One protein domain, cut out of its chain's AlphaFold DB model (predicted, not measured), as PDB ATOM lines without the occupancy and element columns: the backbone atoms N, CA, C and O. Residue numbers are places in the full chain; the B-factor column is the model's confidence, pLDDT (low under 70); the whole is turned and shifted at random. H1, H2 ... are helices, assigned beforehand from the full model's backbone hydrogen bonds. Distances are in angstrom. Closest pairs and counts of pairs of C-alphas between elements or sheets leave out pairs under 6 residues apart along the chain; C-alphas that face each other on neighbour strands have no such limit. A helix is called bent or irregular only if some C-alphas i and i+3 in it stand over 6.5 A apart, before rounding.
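This is residues 157 to 247 of the 247 residues of an uncharacterized protein of Bremerella alba (UniProt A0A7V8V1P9). Six short helices are stacked loosely along the longest axis of the model: H1, H2 and H3 form a group at one end, the hairpin of H4 and H5 follows, and H6 lies at the other end. In the group, H1 and H2 each pack on H3 but stay apart from each other, and H6 touches no helix. The printed part has 91 residues, 57 of them in the six named helices, which follow in the order H1 to H6; the class is all helix, with no named strand. The whole is compact, with a radius of gyration of the C-alphas of 13.1 A and spans of 38 by 26 by 19 A.

H1, residues 157 to 165, touches H3, residues 189 to 199, with the closest C-alphas, those of Arg 164 and Val 195, 6.0 A apart; they run the same way at a shallow tilt of 14 degrees. H2, residues 171 to 181, forms a helical hairpin with H3, at a shallow tilt of 32 degrees; their closest C-alphas, those of Met 181 and Ala 189, are 4.2 A apart. H4, residues 206 to 214, is close to H3 but not clearly touching it, the closest C-alphas being those of Pro 190 and Leu 209 at 7.0 A. H4 forms a second helical hairpin with H5, residues 218 to 223, at a shallow tilt of 30 degrees; their closest C-alphas, those of Ile 213 and Trp 220, are 6.3 A apart. H6, residues 233 to 243, is close to H4 but not clearly touching it, with C-alphas 213 and 243 at 7.8 A. H6 is apart from H3, and only just apart from H5, with closest C-alphas at 8.2 A. Every O i to N i+4 pair is within hydrogen-bond range in H2, H3, H4 and H6; in H1 it is 4 of 5, and in H5 0 of 2, with 1 of its 3 O i to N i+3 pairs within range.

H1 begins at C-alpha 157, (29.566, 40.323, -6.744), and measures 12.9 A; it is neither bent nor irregular, but only just, with C-alphas 157 and 160 6.2 A apart. H2 measures 15.0 A, H3 15.3 A and H4 12.3 A. H5, 10.5 A long, is irregular, with C-alphas 219 and 222 7.5 A apart. H6 measures 15.2 A and ends at C-alpha 243, (34.336, 50.695, 15.965).

The C-alphas farthest apart, those of Asp 170 and Asp 245, are 39.1 A apart. The printed part has no cut, and no link is long. Mean pLDDT of the printed part is 91.4; residues 216 to 217 and 246 to 247 are under 70.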
ATOM      1  N   ASN A 157      29.420  41.466  -7.642       89.88
ATOM      2  CA  ASN A 157      29.566  40.323  -6.744       89.88
ATOM      3  C   ASN A 157      30.184  39.076  -7.406       89.88
ATOM      4  O   ASN A 157      30.678  38.200  -6.705       89.88
ATOM      5  N   LYS A 158      30.135  38.990  -8.737       91.00
ATOM      6  CA  LYS A 158      30.706  37.917  -9.553       91.00
ATOM      7  C   LYS A 158      31.912  38.411 -10.360       91.00
ATOM      8  O   LYS A 158      32.879  37.671 -10.477       91.00
ATOM      9  N   LEU A 159      31.879  39.646 -10.875       93.75
ATOM     10  CA  LEU A 159      32.980  40.244 -11.639       93.75
ATOM     11  C   LEU A 159      34.247  40.386 -10.797       93.75
ATOM     12  O   LEU A 159      35.309  39.973 -11.242       93.75
ATOM     13  N   LEU A 160      34.145  40.960  -9.595       95.12
ATOM     14  CA  LEU A 160      35.317  41.237  -8.761       95.12
ATOM     15  C   LEU A 160      36.046  39.943  -8.344       95.12
ATOM     16  O   LEU A 160      37.257  39.874  -8.551       95.12
ATOM     17  N   PRO A 161      35.358  38.887  -7.852       94.12
ATOM     18  CA  PRO A 161      36.004  37.593  -7.639       94.12
ATOM     19  C   PRO A 161      36.599  36.997  -8.913       94.12
ATOM     20  O   PRO A 161      37.703  36.475  -8.864       94.12
ATOM     21  N   TRP A 162      35.913  37.112 -10.054       93.31
ATOM     22  CA  TRP A 162      36.421  36.587 -11.322       93.31
ATOM     23  C   TRP A 162      37.719  37.280 -11.767       93.31
ATOM     24  O   TRP A 162      38.666  36.594 -12.131       93.31
ATOM     25  N   LEU A 163      37.814  38.614 -11.661       95.00
ATOM     26  CA  LEU A 163      39.047  39.358 -11.970       95.00
ATOM     27  C   LEU A 163      40.240  38.852 -11.149       95.00
ATOM     28  O   LEU A 163      41.340  38.698 -11.677       95.00
ATOM     29  N   ARG A 164      40.002  38.583  -9.860       94.62
ATOM     30  CA  ARG A 164      40.989  37.992  -8.955       94.62
ATOM     31  C   ARG A 164      41.350  36.566  -9.372       94.62
ATOM     32  O   ARG A 164      42.533  36.253  -9.471       94.62
ATOM     33  N   ASP A 165      40.355  35.709  -9.578       93.69
ATOM     34  CA  ASP A 165      40.556  34.281  -9.842       93.69
ATOM     35  C   ASP A 165      41.327  34.069 -11.165       93.69
ATOM     36  O   ASP A 165      42.243  33.247 -11.219       93.69
ATOM     37  N   GLU A 166      41.043  34.890 -12.182       91.75
ATOM     38  CA  GLU A 166      41.761  34.927 -13.468       91.75
ATOM     39  C   GLU A 166      43.086  35.711 -13.421       91.75
ATOM     40  O   GLU A 166      43.820  35.764 -14.408       91.75
ATOM     41  N   LYS A 167      43.419  36.331 -12.281       93.88
ATOM     42  CA  LYS A 167      44.643  37.128 -12.077       93.88
ATOM     43  C   LYS A 167      44.840  38.212 -13.144       93.88
ATOM     44  O   LYS A 167      45.949  38.410 -13.648       93.88
ATOM     45  N   ILE A 168      43.768  38.925 -13.489       92.44
ATOM     46  CA  ILE A 168      43.793  39.972 -14.519       92.44
ATOM     47  C   ILE A 168      44.487  41.217 -13.959       92.44
ATOM     48  O   ILE A 168      43.857  42.107 -13.394       92.44
ATOM     49  N   ASN A 169      45.809  41.268 -14.122       91.81
ATOM     50  CA  ASN A 169      46.677  42.335 -13.623       91.81
ATOM     51  C   ASN A 169      47.004  43.380 -14.706       91.81
ATOM     52  O   ASN A 169      48.164  43.702 -14.958       91.81
ATOM     53  N   ASP A 170      45.975  43.845 -15.410       94.06
ATOM     54  CA  ASP A 170      46.097  44.898 -16.418       94.06
ATOM     55  C   ASP A 170      46.039  46.284 -15.754       94.06
ATOM     56  O   ASP A 170      45.147  46.538 -14.945       94.06
ATOM     57  N   GLU A 171      46.957  47.195 -16.094       95.00
ATOM     58  CA  GLU A 171      47.058  48.508 -15.433       95.00
ATOM     59  C   GLU A 171      45.773  49.342 -15.568       95.00
ATOM     60  O   GLU A 171      45.399  50.051 -14.632       95.00
ATOM     61  N   ALA A 172      45.044  49.233 -16.682       95.50
ATOM     62  CA  ALA A 172      43.782  49.946 -16.860       95.50
ATOM     63  C   ALA A 172      42.669  49.356 -15.977       95.50
ATOM     64  O   ALA A 172      41.851  50.098 -15.424       95.50
ATOM     65  N   ILE A 173      42.666  48.033 -15.774       96.44
ATOM     66  CA  ILE A 173      41.771  47.362 -14.819       96.44
ATOM     67  C   ILE A 173      42.117  47.774 -13.385       96.44
ATOM     68  O   ILE A 173      41.217  48.144 -12.629       96.44
ATOM     69  N   LEU A 174      43.402  47.784 -13.013       96.94
ATOM     70  CA  LEU A 174      43.851  48.245 -11.694       96.94
ATOM     71  C   LEU A 174      43.469  49.709 -11.445       96.94
ATOM     72  O   LEU A 174      43.017  50.049 -10.351       96.94
ATOM     73  N   ALA A 175      43.612  50.575 -12.450       96.12
ATOM     74  CA  ALA A 175      43.188  51.969 -12.375       96.12
ATOM     75  C   ALA A 175      41.669  52.088 -12.160       96.12
ATOM     76  O   ALA A 175      41.240  52.858 -11.299       96.12
ATOM     77  N   GLY A 176      40.865  51.277 -12.856       95.88
ATOM     78  CA  GLY A 176      39.418  51.202 -12.643       95.88
ATOM     79  C   GLY A 176      39.045  50.719 -11.236       95.88
ATOM     80  O   GLY A 176      38.192  51.315 -10.577       95.88
ATOM     81  N   LEU A 177      39.728  49.689 -10.721       97.12
ATOM     82  CA  LEU A 177      39.554  49.214  -9.342       97.12
ATOM     83  C   LEU A 177      39.937  50.288  -8.318       97.12
ATOM     84  O   LEU A 177      39.211  50.486  -7.343       97.12
ATOM     85  N   ARG A 178      41.031  51.024  -8.554       96.44
ATOM     86  CA  ARG A 178      41.456  52.144  -7.706       96.44
ATOM     87  C   ARG A 178      40.424  53.267  -7.724       96.44
ATOM     88  O   ARG A 178      40.040  53.733  -6.658       96.44
ATOM     89  N   SER A 179      39.936  53.665  -8.900       95.00
ATOM     90  CA  SER A 179      38.874  54.672  -9.026       95.00
ATOM     91  C   SER A 179      37.643  54.276  -8.215       95.00
ATOM     92  O   SER A 179      37.068  55.108  -7.525       95.00
ATOM     93  N   ARG A 180      37.268  52.995  -8.258       93.81
ATOM     94  CA  ARG A 180      36.109  52.480  -7.531       93.81
ATOM     95  C   ARG A 180      36.307  52.405  -6.030       93.81
ATOM     96  O   ARG A 180      35.416  52.759  -5.275       93.81
ATOM     97  N   MET A 181      37.477  51.960  -5.587       94.81
ATOM     98  CA  MET A 181      37.850  51.994  -4.174       94.81
ATOM     99  C   MET A 181      37.734  53.421  -3.600       94.81
ATOM    100  O   MET A 181      37.420  53.598  -2.422       94.81
ATOM    101  N   MET A 182      37.972  54.446  -4.418       93.56
ATOM    102  CA  MET A 182      37.846  55.848  -4.011       93.56
ATOM    103  C   MET A 182      36.410  56.396  -4.076       93.56
ATOM    104  O   MET A 182      36.185  57.506  -3.606       93.56
ATOM    105  N   ASP A 183      35.442  55.643  -4.605       91.94
ATOM    106  CA  ASP A 183      34.034  56.050  -4.660       91.94
ATOM    107  C   ASP A 183      33.329  55.717  -3.336       91.94
ATOM    108  O   ASP A 183      33.080  54.556  -3.012       91.94
ATOM    109  N   ASP A 184      33.025  56.748  -2.546       88.94
ATOM    110  CA  ASP A 184      32.369  56.601  -1.242       88.94
ATOM    111  C   ASP A 184      30.901  56.155  -1.342       88.94
ATOM    112  O   ASP A 184      30.358  55.611  -0.379       88.94
ATOM    113  N   GLU A 185      30.256  56.359  -2.492       88.44
ATOM    114  CA  GLU A 185      28.854  55.989  -2.718       88.44
ATOM    115  C   GLU A 185      28.718  54.555  -3.255       88.44
ATOM    116  O   GLU A 185      27.610  54.014  -3.374       88.44
ATOM    117  N   ASP A 186      29.840  53.910  -3.585       90.00
ATOM    118  CA  ASP A 186      29.848  52.564  -4.126       90.00
ATOM    119  C   ASP A 186      29.874  51.501  -3.022       90.00
ATOM    120  O   ASP A 186      30.835  51.324  -2.268       90.00
ATOM    121  N   THR A 187      28.815  50.697  -2.982       89.69
ATOM    122  CA  THR A 187      28.684  49.573  -2.049       89.69
ATOM    123  C   THR A 187      29.753  48.495  -2.257       89.69
ATOM    124  O   THR A 187      30.044  47.735  -1.332       89.69
ATOM    125  N   PHE A 188      30.368  48.437  -3.442       92.75
ATOM    126  CA  PHE A 188      31.447  47.512  -3.776       92.75
ATOM    127  C   PHE A 188      32.850  48.113  -3.601       92.75
ATOM    128  O   PHE A 188      33.821  47.387  -3.822       92.75
ATOM    129  N   ALA A 189      32.998  49.371  -3.166       94.19
ATOM    130  CA  ALA A 189      34.311  50.001  -2.989       94.19
ATOM    131  C   ALA A 189      35.278  49.191  -2.097       94.19
ATOM    132  O   ALA A 189      36.418  48.980  -2.518       94.19
ATOM    133  N   PRO A 190      34.861  48.625  -0.941       94.19
ATOM    134  CA  PRO A 190      35.755  47.786  -0.139       94.19
ATOM    135  C   PRO A 190      36.173  46.501  -0.864       94.19
ATOM    136  O   PRO A 190      37.316  46.069  -0.767       94.19
ATOM    137  N   TYR A 191      35.260  45.893  -1.630       94.06
ATOM    138  CA  TYR A 191      35.569  44.699  -2.417       94.06
ATOM    139  C   TYR A 191      36.550  45.006  -3.550       94.06
ATOM    140  O   TYR A 191      37.449  44.207  -3.799       94.06
ATOM    141  N   ALA A 192      36.408  46.162  -4.202       95.75
ATOM    142  CA  ALA A 192      37.366  46.628  -5.196       95.75
ATOM    143  C   ALA A 192      38.754  46.846  -4.573       95.75
ATOM    144  O   ALA A 192      39.745  46.459  -5.184       95.75
ATOM    145  N   ALA A 193      38.822  47.376  -3.344       96.25
ATOM    146  CA  ALA A 193      40.070  47.522  -2.595       96.25
ATOM    147  C   ALA A 193      40.758  46.168  -2.364       96.25
ATOM    148  O   ALA A 193      41.936  46.015  -2.676       96.25
ATOM    149  N   TYR A 194      40.017  45.164  -1.879       96.12
ATOM    150  CA  TYR A 194      40.573  43.827  -1.643       96.12
ATOM    151  C   TYR A 194      41.102  43.196  -2.929       96.12
ATOM    152  O   TYR A 194      42.230  42.718  -2.956       96.12
ATOM    153  N   VAL A 195      40.320  43.250  -4.012       96.75
ATOM    154  CA  VAL A 195      40.751  42.717  -5.312       96.75
ATOM    155  C   VAL A 195      41.973  43.468  -5.840       96.75
ATOM    156  O   VAL A 195      42.884  42.836  -6.365       96.75
ATOM    157  N   LEU A 196      42.043  44.789  -5.656       97.12
ATOM    158  CA  LEU A 196      43.208  45.588  -6.031       97.12
ATOM    159  C   LEU A 196      44.473  45.153  -5.276       97.12
ATOM    160  O   LEU A 196      45.504  44.967  -5.915       97.12
ATOM    161  N   ALA A 197      44.400  44.959  -3.956       96.50
ATOM    162  CA  ALA A 197      45.544  44.507  -3.159       96.50
ATOM    163  C   ALA A 197      45.975  43.072  -3.500       96.50
ATOM    164  O   ALA A 197      47.162  42.757  -3.473       96.50
ATOM    165  N   GLU A 198      45.032  42.199  -3.855       95.81
ATOM    166  CA  GLU A 198      45.346  40.827  -4.263       95.81
ATOM    167  C   GLU A 198      45.986  40.759  -5.661       95.81
ATOM    168  O   GLU A 198      46.899  39.962  -5.881       95.81
ATOM    169  N   LEU A 199      45.545  41.602  -6.602       96.50
ATOM    170  CA  LEU A 199      46.125  41.688  -7.948       96.50
ATOM    171  C   LEU A 199      47.454  42.459  -7.969       96.50
ATOM    172  O   LEU A 199      48.361  42.099  -8.720       96.50
ATOM    173  N   ASN A 200      47.590  43.486  -7.127       95.94
ATOM    174  CA  ASN A 200      48.798  44.292  -6.981       95.94
ATOM    175  C   ASN A 200      49.178  44.460  -5.492       95.94
ATOM    176  O   ASN A 200      48.817  45.467  -4.875       95.94
ATOM    177  N   PRO A 201      49.974  43.525  -4.933       92.81
ATOM    178  CA  PRO A 201      50.364  43.528  -3.517       92.81
ATOM    179  C   PRO A 201      51.182  44.740  -3.057       92.81
ATOM    180  O   PRO A 201      51.384  44.921  -1.862       92.81
ATOM    181  N   ASN A 202      51.675  45.567  -3.983       93.69
ATOM    182  CA  ASN A 202      52.415  46.785  -3.644       93.69
ATOM    183  C   ASN A 202      51.489  47.962  -3.305       93.69
ATOM    184  O   ASN A 202      51.968  49.019  -2.893       93.69
ATOM    185  N   VAL A 203      50.181  47.826  -3.540       94.44
ATOM    186  CA  VAL A 203      49.208  48.865  -3.216       94.44
ATOM    187  C   VAL A 203      48.812  48.731  -1.753       94.44
ATOM    188  O   VAL A 203      48.127  47.786  -1.370       94.44
ATOM    189  N   ASP A 204      49.193  49.723  -0.954       95.19
ATOM    190  CA  ASP A 204      48.679  49.862   0.403       95.19
ATOM    191  C   ASP A 204      47.235  50.386   0.367       95.19
ATOM    192  O   ASP A 204      46.973  51.533  -0.007       95.19
ATOM    193  N   ILE A 205      46.290  49.515   0.727       96.62
ATOM    194  CA  ILE A 205      44.863  49.842   0.804       96.62
ATOM    195  C   ILE A 205      44.410  50.182   2.230       96.62
ATOM    196  O   ILE A 205      43.291  50.672   2.398       96.62
ATOM    197  N   ALA A 206      45.238  49.940   3.254       95.25
ATOM    198  CA  ALA A 206      44.832  50.088   4.651       95.25
ATOM    199  C   ALA A 206      44.389  51.522   4.999       95.25
ATOM    200  O   ALA A 206      43.299  51.660   5.560       95.25
ATOM    201  N   PRO A 207      45.100  52.599   4.591       95.31
ATOM    202  CA  PRO A 207      44.659  53.969   4.860       95.31
ATOM    203  C   PRO A 207      43.245  54.253   4.346       95.31
ATOM    204  O   PRO A 207      42.439  54.886   5.029       95.31
ATOM    205  N   ARG A 208      42.913  53.738   3.158       94.88
ATOM    206  CA  ARG A 208      41.600  53.944   2.544       94.88
ATOM    207  C   ARG A 208      40.505  53.131   3.237       94.88
ATOM    208  O   ARG A 208      39.402  53.636   3.430       94.88
ATOM    209  N   LEU A 209      40.796  51.897   3.644       94.75
ATOM    210  CA  LEU A 209      39.866  51.074   4.424       94.75
ATOM    211  C   LEU A 209      39.545  51.704   5.790       94.75
ATOM    212  O   LEU A 209      38.391  51.682   6.223       94.75
ATOM    213  N   ILE A 210      40.543  52.302   6.445       93.31
ATOM    214  CA  ILE A 210      40.363  53.038   7.703       93.31
ATOM    215  C   ILE A 210      39.477  54.263   7.471       93.31
ATOM    216  O   ILE A 210      38.483  54.431   8.172       93.31
ATOM    217  N   GLU A 211      39.774  55.068   6.447       92.75
ATOM    218  CA  GLU A 211      38.967  56.242   6.096       92.75
ATOM    219  C   GLU A 211      37.490  55.877   5.872       92.75
ATOM    220  O   GLU A 211      36.586  56.566   6.353       92.75
ATOM    221  N   MET A 212      37.231  54.758   5.186       92.31
ATOM    222  CA  MET A 212      35.880  54.229   5.006       92.31
ATOM    223  C   MET A 212      35.202  53.976   6.364       92.31
ATOM    224  O   MET A 212      34.123  54.507   6.639       92.31
ATOM    225  N   ILE A 213      35.843  53.219   7.260       90.06
ATOM    226  CA  ILE A 213      35.314  52.935   8.605       90.06
ATOM    227  C   ILE A 213      35.042  54.228   9.391       90.06
ATOM    228  O   ILE A 213      33.997  54.353  10.036       90.06
ATOM    229  N   GLU A 214      35.945  55.207   9.324       89.06
ATOM    230  CA  GLU A 214      35.834  56.478  10.047       89.06
ATOM    231  C   GLU A 214      34.657  57.338   9.595       89.06
ATOM    232  O   GLU A 214      34.052  58.040  10.411       89.06
ATOM    233  N   ARG A 215      34.274  57.230   8.321       85.56
ATOM    234  CA  ARG A 215      33.055  57.840   7.773       85.56
ATOM    235  C   ARG A 215      31.772  57.140   8.247       85.56
ATOM    236  O   ARG A 215      30.676  57.620   7.969       85.56
ATOM    237  N   LYS A 216      31.893  56.051   9.020       69.06
ATOM    238  CA  LYS A 216      30.816  55.339   9.735       69.06
ATOM    239  C   LYS A 216      29.673  54.865   8.843       69.06
ATOM    240  O   LYS A 216      28.522  54.807   9.282       69.06
ATOM    241  N   HIS A 217      29.965  54.467   7.608       69.88
ATOM    242  CA  HIS A 217      28.940  53.847   6.780       69.88
ATOM    243  C   HIS A 217      28.641  52.442   7.323       69.88
ATOM    244  O   HIS A 217      29.499  51.562   7.317       69.88
ATOM    245  N   SER A 218      27.412  52.203   7.792       72.69
ATOM    246  CA  SER A 218      26.997  50.916   8.386       72.69
ATOM    247  C   SER A 218      27.273  49.704   7.483       72.69
ATOM    248  O   SER A 218      27.527  48.603   7.969       72.69
ATOM    249  N   GLN A 219      27.294  49.920   6.167       76.25
ATOM    250  CA  GLN A 219      27.571  48.916   5.141       76.25
ATOM    251  C   GLN A 219      29.038  48.439   5.103       76.25
ATOM    252  O   GLN A 219      29.330  47.415   4.492       76.25
ATOM    253  N   TRP A 220      29.958  49.145   5.766       84.69
ATOM    254  CA  TRP A 220      31.402  48.892   5.715       84.69
ATOM    255  C   TRP A 220      31.967  48.225   6.974       84.69
ATOM    256  O   TRP A 220      33.174  48.045   7.097       84.69
ATOM    257  N   ARG A 221      31.115  47.777   7.905       83.38
ATOM    258  CA  ARG A 221      31.564  47.059   9.118       83.38
ATOM    259  C   ARG A 221      32.374  45.802   8.821       83.38
ATOM    260  O   ARG A 221      33.262  45.447   9.584       83.38
ATOM    261  N   SER A 222      32.096  45.145   7.697       87.88
ATOM    262  CA  SER A 222      32.844  43.964   7.260       87.88
ATOM    263  C   SER A 222      34.332  44.244   7.016       87.88
ATOM    264  O   SER A 222      35.115  43.296   7.032       87.88
ATOM    265  N   ILE A 223      34.727  45.512   6.831       91.75
ATOM    266  CA  ILE A 223      36.130  45.925   6.716       91.75
ATOM    267  C   ILE A 223      36.905  45.623   7.995       91.75
ATOM    268  O   ILE A 223      38.012  45.101   7.908       91.75
ATOM    269  N   LEU A 224      36.310  45.865   9.169       90.69
ATOM    270  CA  LEU A 224      36.975  45.676  10.464       90.69
ATOM    271  C   LEU A 224      37.543  44.260  10.617       90.69
ATOM    272  O   LEU A 224      38.670  44.084  11.053       90.69
ATOM    273  N   HIS A 225      36.799  43.251  10.161       90.56
ATOM    274  CA  HIS A 225      37.220  41.849  10.224       90.56
ATOM    275  C   HIS A 225      38.333  41.477   9.233       90.56
ATOM    276  O   HIS A 225      38.872  40.376   9.311       90.56
ATOM    277  N   ARG A 226      38.635  42.337   8.255       93.06
ATOM    278  CA  ARG A 226      39.642  42.084   7.214       93.06
ATOM    279  C   ARG A 226      40.886  42.956   7.347       93.06
ATOM    280  O   ARG A 226      41.876  42.627   6.703       93.06
ATOM    281  N   LEU A 227      40.851  44.008   8.168       92.75
ATOM    282  CA  LEU A 227      41.994  44.896   8.414       92.75
ATOM    283  C   LEU A 227      43.294  44.164   8.792       92.75
ATOM    284  O   LEU A 227      44.315  44.540   8.219       92.75
ATOM    285  N   PRO A 228      43.296  43.099   9.626       94.81
ATOM    286  CA  PRO A 228      44.539  42.404   9.987       94.81
ATOM    287  C   PRO A 228      45.321  41.821   8.799       94.81
ATOM    288  O   PRO A 228      46.503  41.525   8.918       94.81
ATOM    289  N   ASN A 229      44.686  41.658   7.630       94.50
ATOM    290  CA  ASN A 229      45.372  41.204   6.417       94.50
ATOM    291  C   ASN A 229      46.174  42.315   5.717       94.50
ATOM    292  O   ASN A 229      46.938  42.019   4.800       94.50
ATOM    293  N   TYR A 230      45.963  43.579   6.090       94.50
ATOM    294  CA  TYR A 230      46.480  44.750   5.374       94.50
ATOM    295  C   TYR A 230      47.259  45.721   6.270       94.50
ATOM    296  O   TYR A 230      47.849  46.666   5.758       94.50
ATOM    297  N   MET A 231      47.273  45.510   7.585       94.81
ATOM    298  CA  MET A 231      48.004  46.328   8.556       94.81
ATOM    299  C   MET A 231      48.409  45.480   9.777       94.81
ATOM    300  O   MET A 231      47.912  44.359   9.903       94.81
ATOM    301  N   PRO A 232      49.297  45.971  10.666       95.88
ATOM    302  CA  PRO A 232      49.658  45.263  11.894       95.88
ATOM    303  C   PRO A 232      48.435  44.870  12.738       95.88
ATOM    304  O   PRO A 232      47.469  45.627  12.844       95.88
ATOM    305  N   GLU A 233      48.476  43.671  13.321       93.50
ATOM    306  CA  GLU A 233      47.346  43.067  14.045       93.50
ATOM    307  C   GLU A 233      46.921  43.900  15.265       93.50
ATOM    308  O   GLU A 233      45.734  44.125  15.469       93.50
ATOM    309  N   ASP A 234      47.879  44.450  16.011       95.12
ATOM    310  CA  ASP A 234      47.641  45.302  17.179       95.12
ATOM    311  C   ASP A 234      46.929  46.616  16.826       95.12
ATOM    312  O   ASP A 234      46.024  47.060  17.537       95.12
ATOM    313  N   GLU A 235      47.297  47.228  15.699       94.31
ATOM    314  CA  GLU A 235      46.612  48.413  15.184       94.31
ATOM    315  C   GLU A 235      45.195  48.080  14.683       94.31
ATOM    316  O   GLU A 235      44.252  48.842  14.926       94.31
ATOM    317  N   ALA A 236      45.022  46.934  14.013       93.62
ATOM    318  CA  ALA A 236      43.721  46.472  13.538       93.62
ATOM    319  C   ALA A 236      42.760  46.153  14.700       93.62
ATOM    320  O   ALA A 236      41.592  46.543  14.639       93.62
ATOM    321  N   ASP A 237      43.246  45.518  15.768       92.44
ATOM    322  CA  ASP A 237      42.470  45.208  16.973       92.44
ATOM    323  C   ASP A 237      42.009  46.480  17.691       92.44
ATOM    324  O   ASP A 237      40.836  46.607  18.048       92.44
ATOM    325  N   ALA A 238      42.888  47.480  17.822       92.81
ATOM    326  CA  ALA A 238      42.523  48.770  18.404       92.81
ATOM    327  C   ALA A 238      41.400  49.469  17.611       92.81
ATOM    328  O   ALA A 238      40.500  50.089  18.190       92.81
ATOM    329  N   LEU A 239      41.418  49.360  16.277       91.88
ATOM    330  CA  LEU A 239      40.330  49.845  15.427       91.88
ATOM    331  C   LEU A 239      39.066  48.993  15.589       91.88
ATOM    332  O   LEU A 239      37.972  49.547  15.702       91.88
ATOM    333  N   PHE A 240      39.189  47.667  15.644       90.75
ATOM    334  CA  PHE A 240      38.061  46.772  15.880       90.75
ATOM    335  C   PHE A 240      37.326  47.138  17.175       90.75
ATOM    336  O   PHE A 240      36.126  47.412  17.143       90.75
ATOM    337  N   GLU A 241      38.046  47.262  18.290       89.88
ATOM    338  CA  GLU A 241      37.480  47.646  19.586       89.88
ATOM    339  C   GLU A 241      36.818  49.029  19.555       89.88
ATOM    340  O   GLU A 241      35.735  49.216  20.114       89.88
ATOM    341  N   LYS A 242      37.432  49.997  18.864       89.88
ATOM    342  CA  LYS A 242      36.914  51.368  18.743       89.88
ATOM    343  C   LYS A 242      35.617  51.450  17.935       89.88
ATOM    344  O   LYS A 242      34.794  52.328  18.208       89.88
ATOM    345  N   TYR A 243      35.439  50.591  16.927       88.12
ATOM    346  CA  TYR A 243      34.336  50.695  15.965       88.12
ATOM    347  C   TYR A 243      33.313  49.539  16.012       88.12
ATOM    348  O   TYR A 243      32.280  49.639  15.344       88.12
ATOM    349  N   GLN A 244      33.519  48.484  16.809       82.44
ATOM    350  CA  GLN A 244      32.594  47.336  16.893       82.44
ATOM    351  C   GLN A 244      31.177  47.700  17.383       82.44
ATOM    352  O   GLN A 244      30.203  47.080  16.958       82.44
ATOM    353  N   ASP A 245      31.046  48.736  18.219       79.94
ATOM    354  CA  ASP A 245      29.780  49.118  18.866       79.94
ATOM    355  C   ASP A 245      28.929  50.125  18.073       79.94
ATOM    356  O   ASP A 245      27.853  50.529  18.528       79.94
ATOM    357  N   PHE A 246      29.356  50.548  16.877       68.69
ATOM    358  CA  PHE A 246      28.511  51.400  16.037       68.69
ATOM    359  C   PHE A 246      27.246  50.623  15.650       68.69
ATOM    360  O   PHE A 246      27.344  49.624  14.946       68.69
ATOM    361  N   ARG A 247      26.066  51.065  16.114       56.41
ATOM    362  CA  ARG A 247      24.742  50.566  15.700       56.41
ATOM    363  C   ARG A 247      24.197  51.334  14.513       56.41
ATOM    364  O   ARG A 247      24.338  52.570  14.491       56.41
TER     365      ARG A 247